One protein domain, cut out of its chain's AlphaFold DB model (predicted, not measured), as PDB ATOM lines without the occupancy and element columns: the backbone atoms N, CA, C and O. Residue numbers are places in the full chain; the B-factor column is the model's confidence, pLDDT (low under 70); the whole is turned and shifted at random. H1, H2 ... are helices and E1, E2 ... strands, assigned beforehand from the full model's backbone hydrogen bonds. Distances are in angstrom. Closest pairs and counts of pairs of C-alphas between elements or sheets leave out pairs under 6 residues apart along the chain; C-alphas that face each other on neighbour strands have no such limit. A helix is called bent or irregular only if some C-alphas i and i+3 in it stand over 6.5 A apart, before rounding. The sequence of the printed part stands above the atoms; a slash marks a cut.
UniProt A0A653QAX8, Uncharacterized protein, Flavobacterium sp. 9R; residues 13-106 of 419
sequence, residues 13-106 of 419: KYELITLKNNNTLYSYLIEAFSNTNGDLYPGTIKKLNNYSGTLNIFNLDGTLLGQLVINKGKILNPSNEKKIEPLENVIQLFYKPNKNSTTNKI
ATOM      1  N   LYS A  13      24.716 -16.151  36.116       69.38
ATOM      2  CA  LYS A  13      23.808 -17.293  35.962       69.38
ATOM      3  C   LYS A  13      24.590 -18.595  36.051       69.38
ATOM      4  O   LYS A  13      25.743 -18.647  35.630       69.38
ATOM      5  N   TYR A  14      23.939 -19.624  36.583       68.31
ATOM      6  CA  TYR A  14      24.483 -20.974  36.657       68.31
ATOM      7  C   TYR A  14      23.632 -21.921  35.816       68.31
ATOM      8  O   TYR A  14      22.408 -21.807  35.825       68.31
ATOM      9  N   GLU A  15      24.273 -22.852  35.116       69.62
ATOM     10  CA  GLU A  15      23.604 -23.884  34.319       69.62
ATOM     11  C   GLU A  15      24.316 -25.230  34.508       69.62
ATOM     12  O   GLU A  15      25.541 -25.300  34.446       69.62
ATOM     13  N   LEU A  16      23.568 -26.308  34.752       65.00
ATOM     14  CA  LEU A  16      24.118 -27.661  34.873       65.00
ATOM     15  C   LEU A  16      23.900 -28.424  33.567       65.00
ATOM     16  O   LEU A  16      22.770 -28.760  33.252       65.00
ATOM     17  N   ILE A  17      24.947 -28.772  32.826       65.88
ATOM     18  CA  ILE A  17      24.799 -29.426  31.518       65.88
ATOM     19  C   ILE A  17      25.348 -30.843  31.552       65.88
ATOM     20  O   ILE A  17      26.521 -31.050  31.851       65.88
ATOM     21  N   THR A  18      24.517 -31.814  31.164       63.03
ATOM     22  CA  THR A  18      24.938 -33.203  30.954       63.03
ATOM     23  C   THR A  18      24.894 -33.553  29.472       63.03
ATOM     24  O   THR A  18      23.850 -33.447  28.831       63.03
ATOM     25  N   LEU A  19      26.024 -34.001  28.924       67.44
ATOM     26  CA  LEU A  19      26.189 -34.370  27.521       67.44
ATOM     27  C   LEU A  19      26.610 -35.833  27.403       67.44
ATOM     28  O   LEU A  19      27.446 -36.314  28.164       67.44
ATOM     29  N   LYS A  20      26.082 -36.539  26.401       57.75
ATOM     30  CA  LYS A  20      26.552 -37.876  26.029       57.75
ATOM     31  C   LYS A  20      27.307 -37.794  24.708       57.75
ATOM     32  O   LYS A  20      26.716 -37.463  23.683       57.75
ATOM     33  N   ASN A  21      28.595 -38.123  24.728       62.56
ATOM     34  CA  ASN A  21      29.400 -38.286  23.521       62.56
ATOM     35  C   ASN A  21      29.875 -39.744  23.458       62.56
ATOM     36  O   ASN A  21      30.608 -40.206  24.335       62.56
ATOM     37  N   ASN A  22      29.409 -40.486  22.450       73.38
ATOM     38  CA  ASN A  22      29.529 -41.945  22.362       73.38
ATOM     39  C   ASN A  22      28.933 -42.653  23.600       73.38
ATOM     40  O   ASN A  22      27.772 -42.424  23.938       73.38
ATOM     41  N   ASN A  23      29.703 -43.511  24.280       69.12
ATOM     42  CA  ASN A  23      29.291 -44.204  25.509       69.12
ATOM     43  C   ASN A  23      29.690 -43.468  26.797       69.12
ATOM     44  O   ASN A  23      29.479 -43.999  27.885       69.12
ATOM     45  N   THR A  24      30.225 -42.251  26.692       55.84
ATOM     46  CA  THR A  24      30.689 -41.473  27.844       55.84
ATOM     47  C   THR A  24      29.719 -40.335  28.147       55.84
ATOM     48  O   THR A  24      29.305 -39.598  27.246       55.84
ATOM     49  N   LEU A  25      29.360 -40.196  29.423       64.69
ATOM     50  CA  LEU A  25      28.597 -39.068  29.953       64.69
ATOM     51  C   LEU A  25      29.558 -38.020  30.519       64.69
ATOM     52  O   LEU A  25      30.498 -38.360  31.232       64.69
ATOM     53  N   TYR A  26      29.293 -36.759  30.209       66.12
ATOM     54  CA  TYR A  26      30.012 -35.592  30.701       66.12
ATOM     55  C   TYR A  26      29.021 -34.692  31.423       66.12
ATOM     56  O   TYR A  26      27.933 -34.462  30.900       66.12
ATOM     57  N   SER A  27      29.391 -34.167  32.586       67.56
ATOM     58  CA  SER A  27      28.534 -33.276  33.367       67.56
ATOM     59  C   SER A  27      29.331 -32.051  33.795       67.56
ATOM     60  O   SER A  27      30.422 -32.178  34.346       67.56
ATOM     61  N   TYR A  28      28.784 -30.874  33.516       73.81
ATOM     62  CA  TYR A  28      29.443 -29.585  33.672       73.81
ATOM     63  C   TYR A  28      28.561 -28.644  34.486       73.81
ATOM     64  O   TYR A  28      27.373 -28.518  34.200       73.81
ATOM     65  N   LEU A  29      29.146 -27.940  35.449       71.19
ATOM     66  CA  LEU A  29      28.549 -26.740  36.027       71.19
ATOM     67  C   LEU A  29      29.109 -25.530  35.279       71.19
ATOM     68  O   LEU A  29      30.323 -25.356  35.199       71.19
ATOM     69  N   ILE A  30      28.235 -24.705  34.721       74.88
ATOM     70  CA  ILE A  30      28.598 -23.516  33.958       74.88
ATOM     71  C   ILE A  30      28.241 -22.283  34.767       74.88
ATOM     72  O   ILE A  30      27.120 -22.157  35.245       74.88
ATOM     73  N   GLU A  31      29.185 -21.360  34.872       77.75
ATOM     74  CA  GLU A  31      28.978 -20.016  35.397       77.75
ATOM     75  C   GLU A  31      29.114 -19.014  34.245       77.75
ATOM     76  O   GLU A  31      30.168 -18.912  33.614       77.75
ATOM     77  N   ALA A  32      28.035 -18.292  33.946       75.44
ATOM     78  CA  ALA A  32      27.955 -17.382  32.810       75.44
ATOM     79  C   ALA A  32      28.074 -15.912  33.236       75.44
ATOM     80  O   ALA A  32      27.359 -15.456  34.133       75.44
ATOM     81  N   PHE A  33      28.924 -15.161  32.528       75.25
ATOM     82  CA  PHE A  33      29.102 -13.715  32.679       75.25
ATOM     83  C   PHE A  33      28.763 -12.985  31.385       75.25
ATOM     84  O   PHE A  33      29.467 -13.118  30.382       75.25
ATOM     85  N   SER A  34      27.714 -12.162  31.424       73.38
ATOM     86  CA  SER A  34      27.349 -11.290  30.299       73.38
ATOM     87  C   SER A  34      28.288 -10.081  30.230       73.38
ATOM     88  O   SER A  34      28.638  -9.505  31.262       73.38
ATOM     89  N   ASN A  35      28.688  -9.668  29.025       67.00
ATOM     90  CA  ASN A  35      29.387  -8.392  28.855       67.00
ATOM     91  C   ASN A  35      28.445  -7.225  29.218       67.00
ATOM     92  O   ASN A  35      27.259  -7.271  28.919       67.00
ATOM     93  N   THR A  36      28.985  -6.153  29.800       59.53
ATOM     94  CA  THR A  36      28.268  -4.912  30.160       59.53
ATOM     95  C   THR A  36      27.417  -4.299  29.040       59.53
ATOM     96  O   THR A  36      26.425  -3.642  29.337       59.53
ATOM     97  N   ASN A  37      27.770  -4.550  27.773       66.56
ATOM     98  CA  ASN A  37      27.068  -4.046  26.584       66.56
ATOM     99  C   ASN A  37      26.384  -5.153  25.753       66.56
ATOM    100  O   ASN A  37      26.007  -4.906  24.608       66.56
ATOM    101  N   GLY A  38      26.309  -6.383  26.268       62.78
ATOM    102  CA  GLY A  38      25.695  -7.529  25.590       62.78
ATOM    103  C   GLY A  38      24.365  -7.935  26.218       62.78
ATOM    104  O   GLY A  38      24.053  -7.538  27.341       62.78
ATOM    105  N   ASP A  39      23.595  -8.755  25.499       71.81
ATOM    106  CA  ASP A  39      22.379  -9.358  26.046       71.81
ATOM    107  C   ASP A  39      22.708 -10.198  27.290       71.81
ATOM    108  O   ASP A  39      23.759 -10.846  27.370       71.81
ATOM    109  N   LEU A  40      21.794 -10.196  28.265       73.81
ATOM    110  CA  LEU A  40      21.891 -11.071  29.432       73.81
ATOM    111  C   LEU A  40      21.945 -12.534  28.990       73.81
ATOM    112  O   LEU A  40      21.322 -12.917  27.997       73.81
ATOM    113  N   TYR A  41      22.652 -13.357  29.767       73.44
ATOM    114  CA  TYR A  41      22.669 -14.797  29.541       73.44
ATOM    115  C   TYR A  41      21.228 -15.323  29.438       73.44
ATOM    116  O   TYR A  41      20.450 -15.128  30.378       73.44
ATOM    117  N   PRO A  42      20.858 -15.987  28.329       65.44
ATOM    118  CA  PRO A  42      19.466 -16.309  28.022       65.44
ATOM    119  C   PRO A  42      18.897 -17.447  28.883       65.44
ATOM    120  O   PRO A  42      17.753 -17.839  28.683       65.44
ATOM    121  N   GLY A  43      19.683 -17.985  29.820       66.50
ATOM    122  CA  GLY A  43      19.293 -19.077  30.714       66.50
ATOM    123  C   GLY A  43      19.590 -20.472  30.163       66.50
ATOM    124  O   GLY A  43      19.615 -21.415  30.941       66.50
ATOM    125  N   THR A  44      19.887 -20.588  28.864       70.00
ATOM    126  CA  THR A  44      20.286 -21.848  28.230       70.00
ATOM    127  C   THR A  44      21.328 -21.646  27.134       70.00
ATOM    128  O   THR A  44      21.301 -20.662  26.383       70.00
ATOM    129  N   ILE A  45      22.181 -22.648  26.933       73.19
ATOM    130  CA  ILE A  45      23.110 -22.678  25.798       73.19
ATOM    131  C   ILE A  45      22.429 -22.749  24.416       73.19
ATOM    132  O   ILE A  45      23.065 -22.463  23.401       73.19
ATOM    133  N   LYS A  46      21.134 -23.097  24.343       71.62
ATOM    134  CA  LYS A  46      20.391 -23.190  23.069       71.62
ATOM    135  C   LYS A  46      20.095 -21.823  22.434       71.62
ATOM    136  O   LYS A  46      19.826 -21.749  21.238       71.62
ATOM    137  N   LYS A  47      20.129 -20.741  23.220       77.25
ATOM    138  CA  LYS A  47      19.694 -19.388  22.818       77.25
ATOM    139  C   LYS A  47      20.840 -18.376  22.740       77.25
ATOM    140  O   LYS A  47      20.628 -17.174  22.855       77.25
ATOM    141  N   LEU A  48      22.070 -18.840  22.516       79.62
ATOM    142  CA  LEU A  48      23.260 -17.985  22.578       79.62
ATOM    143  C   LEU A  48      23.505 -17.118  21.337       79.62
ATOM    144  O   LEU A  48      24.463 -16.358  21.334       79.62
ATOM    145  N   ASN A  49      22.653 -17.174  20.311       79.75
ATOM    146  CA  ASN A  49      22.883 -16.522  19.011       79.75
ATOM    147  C   ASN A  49      23.251 -15.029  19.095       79.75
ATOM    148  O   ASN A  49      24.079 -14.570  18.313       79.75
ATOM    149  N   ASN A  50      22.697 -14.291  20.061       79.94
ATOM    150  CA  ASN A  50      23.014 -12.872  20.282       79.94
ATOM    151  C   ASN A  50      23.851 -12.622  21.548       79.94
ATOM    152  O   ASN A  50      24.280 -11.496  21.798       79.94
ATOM    153  N   TYR A  51      24.126 -13.669  22.325       83.81
ATOM    154  CA  TYR A  51      24.871 -13.569  23.571       83.81
ATOM    155  C   TYR A  51      26.361 -13.333  23.312       83.81
ATOM    156  O   TYR A  51      26.971 -13.976  22.452       83.81
ATOM    157  N   SER A  52      26.953 -12.449  24.116       85.56
ATOM    158  CA  SER A  52      28.396 -12.235  24.191       85.56
ATOM    159  C   SER A  52      28.839 -12.187  25.647       85.56
ATOM    160  O   SER A  52      28.333 -11.386  26.436       85.56
ATOM    161  N   GLY A  53      29.819 -13.008  26.005       87.31
ATOM    162  CA  GLY A  53      30.254 -13.157  27.386       87.31
ATOM    163  C   GLY A  53      31.248 -14.291  27.573       87.31
ATOM    164  O   GLY A  53      31.811 -14.803  26.605       87.31
ATOM    165  N   THR A  54      31.455 -14.700  28.819       85.81
ATOM    166  CA  THR A  54      32.290 -15.859  29.157       85.81
ATOM    167  C   THR A  54      31.487 -16.909  29.908       85.81
ATOM    168  O   THR A  54      30.525 -16.587  30.606       85.81
ATOM    169  N   LEU A  55      31.869 -18.171  29.728       86.69
ATOM    170  CA  LEU A  55      31.375 -19.325  30.467       86.69
ATOM    171  C   LEU A  55      32.560 -19.962  31.191       86.69
ATOM    172  O   LEU A  55      33.438 -20.526  30.537       86.69
ATOM    173  N   ASN A  56      32.597 -19.885  32.516       85.31
ATOM    174  CA  ASN A  56      33.515 -20.696  33.311       85.31
ATOM    175  C   ASN A  56      32.895 -22.081  33.488       85.31
ATOM    176  O   ASN A  56      31.714 -22.196  33.811       85.31
ATOM    177  N   ILE A  57      33.682 -23.129  33.263       82.31
ATOM    178  CA  ILE A  57      33.197 -24.508  33.255       82.31
ATOM    179  C   ILE A  57      33.874 -25.270  34.376       82.31
ATOM    180  O   ILE A  57      35.099 -25.344  34.429       82.31
ATOM    181  N   PHE A  58      33.069 -25.885  35.228       80.31
ATOM    182  CA  PHE A  58      33.503 -26.649  36.382       80.31
ATOM    183  C   PHE A  58      33.025 -28.098  36.280       80.31
ATOM    184  O   PHE A  58      31.993 -28.398  35.677       80.31
ATOM    185  N   ASN A  59      33.772 -28.999  36.905       77.38
ATOM    186  CA  ASN A  59      33.298 -30.334  37.240       77.38
ATOM    187  C   ASN A  59      32.307 -30.256  38.422       77.38
ATOM    188  O   ASN A  59      32.256 -29.250  39.133       77.38
ATOM    189  N   LEU A  60      31.530 -31.317  38.669       67.81
ATOM    190  CA  LEU A  60      30.526 -31.340  39.748       67.81
ATOM    191  C   LEU A  60      31.128 -31.305  41.161       67.81
ATOM    192  O   LEU A  60      30.431 -30.979  42.117       67.81
ATOM    193  N   ASP A  61      32.416 -31.614  41.290       68.19
ATOM    194  CA  ASP A  61      33.183 -31.444  42.530       68.19
ATOM    195  C   ASP A  61      33.656 -29.990  42.759       68.19
ATOM    196  O   ASP A  61      34.287 -29.703  43.774       68.19
ATOM    197  N   GLY A  62      33.349 -29.070  41.836       66.81
ATOM    198  CA  GLY A  62      33.744 -27.661  41.885       66.81
ATOM    199  C   GLY A  62      35.098 -27.350  41.239       66.81
ATOM    200  O   GLY A  62      35.505 -26.190  41.221       66.81
ATOM    201  N   THR A  63      35.802 -28.340  40.683       79.31
ATOM    202  CA  THR A  63      37.090 -28.123  40.004       79.31
ATOM    203  C   THR A  63      36.893 -27.349  38.701       79.31
ATOM    204  O   THR A  63      36.139 -27.792  37.836       79.31
ATOM    205  N   LEU A  64      37.596 -26.225  38.515       85.38
ATOM    206  CA  LEU A  64      37.579 -25.477  37.251       85.38
ATOM    207  C   LEU A  64      38.227 -26.312  36.135       85.38
ATOM    208  O   LEU A  64      39.394 -26.686  36.227       85.38
ATOM    209  N   LEU A  65      37.466 -26.587  35.079       87.31
ATOM    210  CA  LEU A  65      37.918 -27.310  33.893       87.31
ATOM    211  C   LEU A  65      38.413 -26.359  32.805       87.31
ATOM    212  O   LEU A  65      39.364 -26.685  32.114       87.31
ATOM    213  N   GLY A  66      37.803 -25.186  32.642       91.75
ATOM    214  CA  GLY A  66      38.243 -24.223  31.635       91.75
ATOM    215  C   GLY A  66      37.268 -23.074  31.441       91.75
ATOM    216  O   GLY A  66      36.353 -22.876  32.244       91.75
ATOM    217  N   GLN A  67      37.470 -22.311  30.370       92.12
ATOM    218  CA  GLN A  67      36.633 -21.163  30.042       92.12
ATOM    219  C   GLN A  67      36.324 -21.134  28.545       92.12
ATOM    220  O   GLN A  67      37.216 -21.325  27.721       92.12
ATOM    221  N   LEU A  68      35.071 -20.837  28.197       90.44
ATOM    222  CA  LEU A  68      34.659 -20.493  26.836       90.44
ATOM    223  C   LEU A  68      34.337 -19.004  26.752       90.44
ATOM    224  O   LEU A  68      33.715 -18.433  27.647       90.44
ATOM    225  N   VAL A  69      34.728 -18.379  25.651       90.00
ATOM    226  CA  VAL A  69      34.349 -17.011  25.294       90.00
ATOM    227  C   VAL A  69      33.322 -17.097  24.180       90.00
ATOM    228  O   VAL A  69      33.561 -17.737  23.157       90.00
ATOM    229  N   ILE A  70      32.183 -16.440  24.365       88.56
ATOM    230  CA  ILE A  70      31.117 -16.359  23.371       88.56
ATOM    231  C   ILE A  70      31.076 -14.935  22.827       88.56
ATOM    232  O   ILE A  70      31.042 -13.970  23.587       88.56
ATOM    233  N   ASN A  71      31.059 -14.799  21.506       88.31
ATOM    234  CA  ASN A  71      30.884 -13.529  20.816       88.31
ATOM    235  C   ASN A  71      29.770 -13.664  19.778       88.31
ATOM    236  O   ASN A  71      29.985 -14.253  18.716       88.31
ATOM    237  N   LYS A  72      28.589 -13.122  20.097       85.69
ATOM    238  CA  LYS A  72      27.364 -13.225  19.291       85.69
ATOM    239  C   LYS A  72      27.094 -14.677  18.887       85.69
ATOM    240  O   LYS A  72      27.071 -15.013  17.707       85.69
ATOM    241  N   GLY A  73      27.047 -15.557  19.885       80.88
ATOM    242  CA  GLY A  73      26.853 -17.002  19.726       80.88
ATOM    243  C   GLY A  73      28.060 -17.796  19.230       80.88
ATOM    244  O   GLY A  73      28.106 -19.005  19.441       80.88
ATOM    245  N   LYS A  74      29.073 -17.158  18.635       85.62
ATOM    246  CA  LYS A  74      30.295 -17.850  18.211       85.62
ATOM    247  C   LYS A  74      31.183 -18.156  19.415       85.62
ATOM    248  O   LYS A  74      31.528 -17.235  20.151       85.62
ATOM    249  N   ILE A  75      31.619 -19.405  19.559       88.62
ATOM    250  CA  ILE A  75      32.529 -19.801  20.639       88.62
ATOM    251  C   ILE A  75      33.992 -19.707  20.241       88.62
ATOM    252  O   ILE A  75      34.374 -19.932  19.091       88.62
ATOM    253  N   LEU A  76      34.798 -19.380  21.244       90.94
ATOM    254  CA  LEU A  76      36.240 -19.524  21.289       90.94
ATOM    255  C   LEU A  76      36.605 -20.205  22.616       90.94
ATOM    256  O   LEU A  76      36.145 -19.772  23.672       90.94
ATOM    257  N   ASN A  77      37.439 -21.241  22.576       90.56
ATOM    258  CA  ASN A  77      37.994 -21.903  23.759       90.56
ATOM    259  C   ASN A  77      39.424 -21.398  24.026       90.56
ATOM    260  O   ASN A  77      40.383 -22.007  23.551       90.56
ATOM    261  N   PRO A  78      39.615 -20.280  24.756       87.44
ATOM    262  CA  PRO A  78      40.952 -19.753  25.034       87.44
ATOM    263  C   PRO A  78      41.797 -20.685  25.910       87.44
ATOM    264  O   PRO A  78      43.022 -20.604  25.866       87.44
ATOM    265  N   SER A  79      41.167 -21.558  26.706       83.25
ATOM    266  CA  SER A  79      41.883 -22.496  27.574       83.25
ATOM    267  C   SER A  79      42.555 -23.645  26.821       83.25
ATOM    268  O   SER A  79      43.443 -24.275  27.386       83.25
ATOM    269  N   ASN A  80      42.151 -23.930  25.573       86.06
ATOM    270  CA  ASN A  80      42.587 -25.106  24.806       86.06
ATOM    271  C   ASN A  80      42.435 -26.439  25.577       86.06
ATOM    272  O   ASN A  80      43.126 -27.418  25.288       86.06
ATOM    273  N   GLU A  81      41.540 -26.492  26.569       88.56
ATOM    274  CA  GLU A  81      41.368 -27.674  27.407       88.56
ATOM    275  C   GLU A  81      40.489 -28.705  26.687       88.56
ATOM    276  O   GLU A  81      39.322 -28.455  26.378       88.56
ATOM    277  N   LYS A  82      41.028 -29.911  26.474       88.12
ATOM    278  CA  LYS A  82      40.326 -30.993  25.762       88.12
ATOM    279  C   LYS A  82      39.082 -31.495  26.499       88.12
ATOM    280  O   LYS A  82      38.136 -31.966  25.877       88.12
ATOM    281  N   LYS A  83      39.049 -31.390  27.832       86.25
ATOM    282  CA  LYS A  83      37.920 -31.861  28.657       86.25
ATOM    283  C   LYS A  83      36.614 -31.105  28.402       86.25
ATOM    284  O   LYS A  83      35.545 -31.644  28.693       86.25
ATOM    285  N   ILE A  84      36.687 -29.883  27.874       86.44
ATOM    286  CA  ILE A  84      35.512 -29.055  27.568       86.44
ATOM    287  C   ILE A  84      35.170 -29.019  26.071       86.44
ATOM    288  O   ILE A  84      34.140 -28.461  25.699       86.44
ATOM    289  N   GLU A  85      35.963 -29.678  25.221       85.50
ATOM    290  CA  GLU A  85      35.713 -29.815  23.780       85.50
ATOM    291  C   GLU A  85      34.326 -30.418  23.456       85.50
ATOM    292  O   GLU A  85      33.664 -29.937  22.532       85.50
ATOM    293  N   PRO A  86      33.793 -31.409  24.210       80.69
ATOM    294  CA  PRO A  86      32.428 -31.889  23.984       80.69
ATOM    295  C   PRO A  86      31.367 -30.792  24.146       80.69
ATOM    296  O   PRO A  86      30.417 -30.742  23.365       80.69
ATOM    297  N   LEU A  87      31.533 -29.910  25.135       80.31
ATOM    298  CA  LEU A  87      30.621 -28.796  25.386       80.31
ATOM    299  C   LEU A  87      30.762 -27.710  24.314       80.31
ATOM    300  O   LEU A  87      29.753 -27.256  23.780       80.31
ATOM    301  N   GLU A  88      31.994 -27.352  23.951       84.94
ATOM    302  CA  GLU A  88      32.288 -26.436  22.843       84.94
ATOM    303  C   GLU A  88      31.593 -26.883  21.551       84.94
ATOM    304  O   GLU A  88      30.843 -26.112  20.947       84.94
ATOM    305  N   ASN A  89      31.766 -28.154  21.178       80.75
ATOM    306  CA  ASN A  89      31.147 -28.730  19.991       80.75
ATOM    307  C   ASN A  89      29.619 -28.637  20.039       80.75
ATOM    308  O   ASN A  89      29.003 -28.246  19.050       80.75
ATOM    309  N   VAL A  90      28.997 -28.953  21.180       75.56
ATOM    310  CA  VAL A  90      27.535 -28.885  21.332       75.56
ATOM    311  C   VAL A  90      27.015 -27.464  21.178       75.56
ATOM    312  O   VAL A  90      26.047 -27.250  20.450       75.56
ATOM    313  N   ILE A  91      27.647 -26.483  21.816       78.25
ATOM    314  CA  ILE A  91      27.170 -25.106  21.720       78.25
ATOM    315  C   ILE A  91      27.380 -24.555  20.296       78.25
ATOM    316  O   ILE A  91      26.506 -23.877  19.752       78.25
ATOM    317  N   GLN A  92      28.491 -24.908  19.640       80.06
ATOM    318  CA  GLN A  92      28.776 -24.502  18.263       80.06
ATOM    319  C   GLN A  92      27.712 -24.998  17.263       80.06
ATOM    320  O   GLN A  92      27.448 -24.323  16.262       80.06
ATOM    321  N   LEU A  93      27.057 -26.134  17.543       72.12
ATOM    322  CA  LEU A  93      25.941 -26.633  16.735       72.12
ATOM    323  C   LEU A  93      24.717 -25.701  16.764       72.12
ATOM    324  O   LEU A  93      24.017 -25.604  15.756       72.12
ATOM    325  N   PHE A  94      24.468 -24.993  17.872       69.88
ATOM    326  CA  PHE A  94      23.365 -24.028  17.969       69.88
ATOM    327  C   PHE A  94      23.658 -22.721  17.223       69.88
ATOM    328  O   PHE A  94      22.738 -22.109  16.688       69.88
ATOM    329  N   TYR A  95      24.933 -22.329  17.119       71.12
ATOM    330  CA  TYR A  95      25.348 -21.120  16.399       71.12
ATOM    331  C   TYR A  95      25.251 -21.256  14.870       71.12
ATOM    332  O   TYR A  95      24.879 -20.312  14.173       71.12
ATOM    333  N   LYS A  96      25.590 -22.431  14.321       66.38
ATOM    334  CA  LYS A  96      25.453 -22.740  12.887       66.38
ATOM    335  C   LYS A  96      24.680 -24.046  12.697       66.38
ATOM    336  O   LYS A  96      25.298 -25.071  12.391       66.38
ATOM    337  N   PRO A  97      23.345 -24.027  12.838       59.34
ATOM    338  CA  PRO A  97      22.537 -25.220  12.637       59.34
ATOM    339  C   PRO A  97      22.648 -25.668  11.174       59.34
ATOM    340  O   PRO A  97      22.101 -25.053  10.260       59.34
ATOM    341  N   ASN A  98      23.405 -26.735  10.924       55.06
ATOM    342  CA  ASN A  98      23.404 -27.416   9.631       55.06
ATOM    343  C   ASN A  98      22.103 -28.237   9.519       55.06
ATOM    344  O   ASN A  98      21.710 -28.889  10.481       55.06
ATOM    345  N   LYS A  99      21.445 -28.273   8.353       52.66
ATOM    346  CA  LYS A  99      20.257 -29.127   8.129       52.66
ATOM    347  C   LYS A  99      20.521 -30.622   8.391       52.66
ATOM    348  O   LYS A  99      19.583 -31.349   8.688       52.66
ATOM    349  N   ASN A 100      21.786 -31.053   8.347       52.34
ATOM    350  CA  ASN A 100      22.234 -32.416   8.670       52.34
ATOM    351  C   ASN A 100      22.903 -32.543  10.058       52.34
ATOM    352  O   ASN A 100      23.584 -33.532  10.323       52.34
ATOM    353  N   SER A 101      22.793 -31.534  10.929       50.41
ATOM    354  CA  SER A 101      23.465 -31.546  12.233       50.41
ATOM    355  C   SER A 101      22.776 -32.484  13.232       50.41
ATOM    356  O   SER A 101      21.556 -32.627  13.270       50.41
ATOM    357  N   THR A 102      23.578 -33.090  14.105       46.59
ATOM    358  CA  THR A 102      23.150 -33.937  15.228       46.59
ATOM    359  C   THR A 102      22.380 -33.195  16.325       46.59
ATOM    360  O   THR A 102      22.132 -33.781  17.372       46.59
ATOM    361  N   THR A 103      21.955 -31.947  16.116       46.88
ATOM    362  CA  THR A 103      21.045 -31.215  17.018       46.88
ATOM    363  C   THR A 103      19.743 -31.969  17.284       46.88
ATOM    364  O   THR A 103      19.229 -31.885  18.392       46.88
ATOM    365  N   ASN A 104      19.286 -32.815  16.349       46.72
ATOM    366  CA  ASN A 104      18.152 -33.734  16.552       46.72
ATOM    367  C   ASN A 104      18.436 -34.865  17.570       46.72
ATOM    368  O   ASN A 104      17.558 -35.674  17.845       46.72
ATOM    369  N   LYS A 105      19.665 -34.974  18.099       50.75
ATOM    370  CA  LYS A 105      20.048 -35.949  19.137       50.75
ATOM    371  C   LYS A 105      20.000 -35.378  20.554       50.75
ATOM    372  O   LYS A 105      20.184 -36.137  21.500       50.75
ATOM    373  N   ILE A 106      19.789 -34.070  20.709       53.88
ATOM    374  CA  ILE A 106      19.500 -33.474  22.014       53.88
ATOM    375  C   ILE A 106      17.996 -33.677  22.231       53.88
ATOM    376  O   ILE A 106      17.225 -33.109  21.458       53.88
TER     377      ILE A 106
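AT A GLANCE: This is residues 13 to 106 of the 419 residues of an uncharacterized protein of Flavobacterium sp. 9R (UniProt A0A653QAX8). A strongly curled sheet of five strands, like part of a barrel, wraps round one helix, H2. The long hairpin of E1 and E2 makes one side of the sheet, the shorter E3, E4 and E5 continue it, H1 packs on residues 91 to 95 of H2, and the small H3 lies off the sheet, after H2 along the chain. The printed part has 94 residues, with the order E1 E2 H1 E3 E4 E5 H2 H3; the sheet runs E1 E2 E3 E4 E5, all antiparallel, and the class is mixed, helices and strands. It is compact, with a radius of gyration of the C-alphas of 12.7 A and spans of 40 by 36 by 23 A.

IN THESE COORDINATES: E1 is residues 13 to 21, 25.0 A long, with C-alpha 13 at (23.808, -17.293, 35.962). E2 is residues 24 to 34, 30.5 A. E3 is residues 53 to 58, 16.5 A, E4 residues 64 to 71, 21.4 A, and E5 residues 74 to 76. H2 is residues 82 to 95, 20.2 A, ending with C-alpha 95 at (25.348, -21.120, 16.399). H1 is residues 45 to 50 and H3 residues 102 to 105, with C-alpha 105 at (20.048, -35.949, 19.137). H1 and H2 are irregular: C-alphas 46 and 49 are 8.2 A apart, and C-alphas 83 and 86 are 7.2 A apart.

HOW THE PARTS SIT: E1 and E2 form a hairpin, with N 17 and O 28 at 2.8 A. E2 and E3 are antiparallel at 141 degrees, with N 31 and O 56 at 2.9 A. E3, E4 and E5 form a meander, each strand the antiparallel neighbour of the one before, with N 55 and O 68 at 2.8 A and N 71 and O 74 at 2.8 A. H1 and H2 are on one face of the sheet, two layers; the sheet curls round H2. The closest C-alphas of E5 and H2, Lys 74 and Tyr 95, are 6.2 A apart. H1 lies over none of the strands, at a height over the sheet of 7.8 A. H1 touches residues 91 to 95 of H2 alone, at a steep tilt of 59 degrees, the same way; the closest C-alphas, Asn 49 and Tyr 95, are 5.8 A apart. H3 is not on the sheet; it and residues 93 to 94 of H2 only just touch, only at the corner by their link, with 3 pairs of C-alphas within 8 A, the closest Leu 93 and Thr 103 at 6.7 A. Of the O i to N i+4 pairs, 7 of 10 in H2 and 0 of 2 in H1 are within hydrogen-bond range, as are 0 of 3 O i to N i+3 pairs in H1; H3 is too short for an i+4 pair.

THE WHOLE: The C-alphas farthest apart, Asn 23 and Asn 37, are 40.2 A apart. The printed part has no cut and no long link. Mean pLDDT of the printed part is 74.1; 35 residues are under 70, among them residues 13 to 21 and 96 to 106.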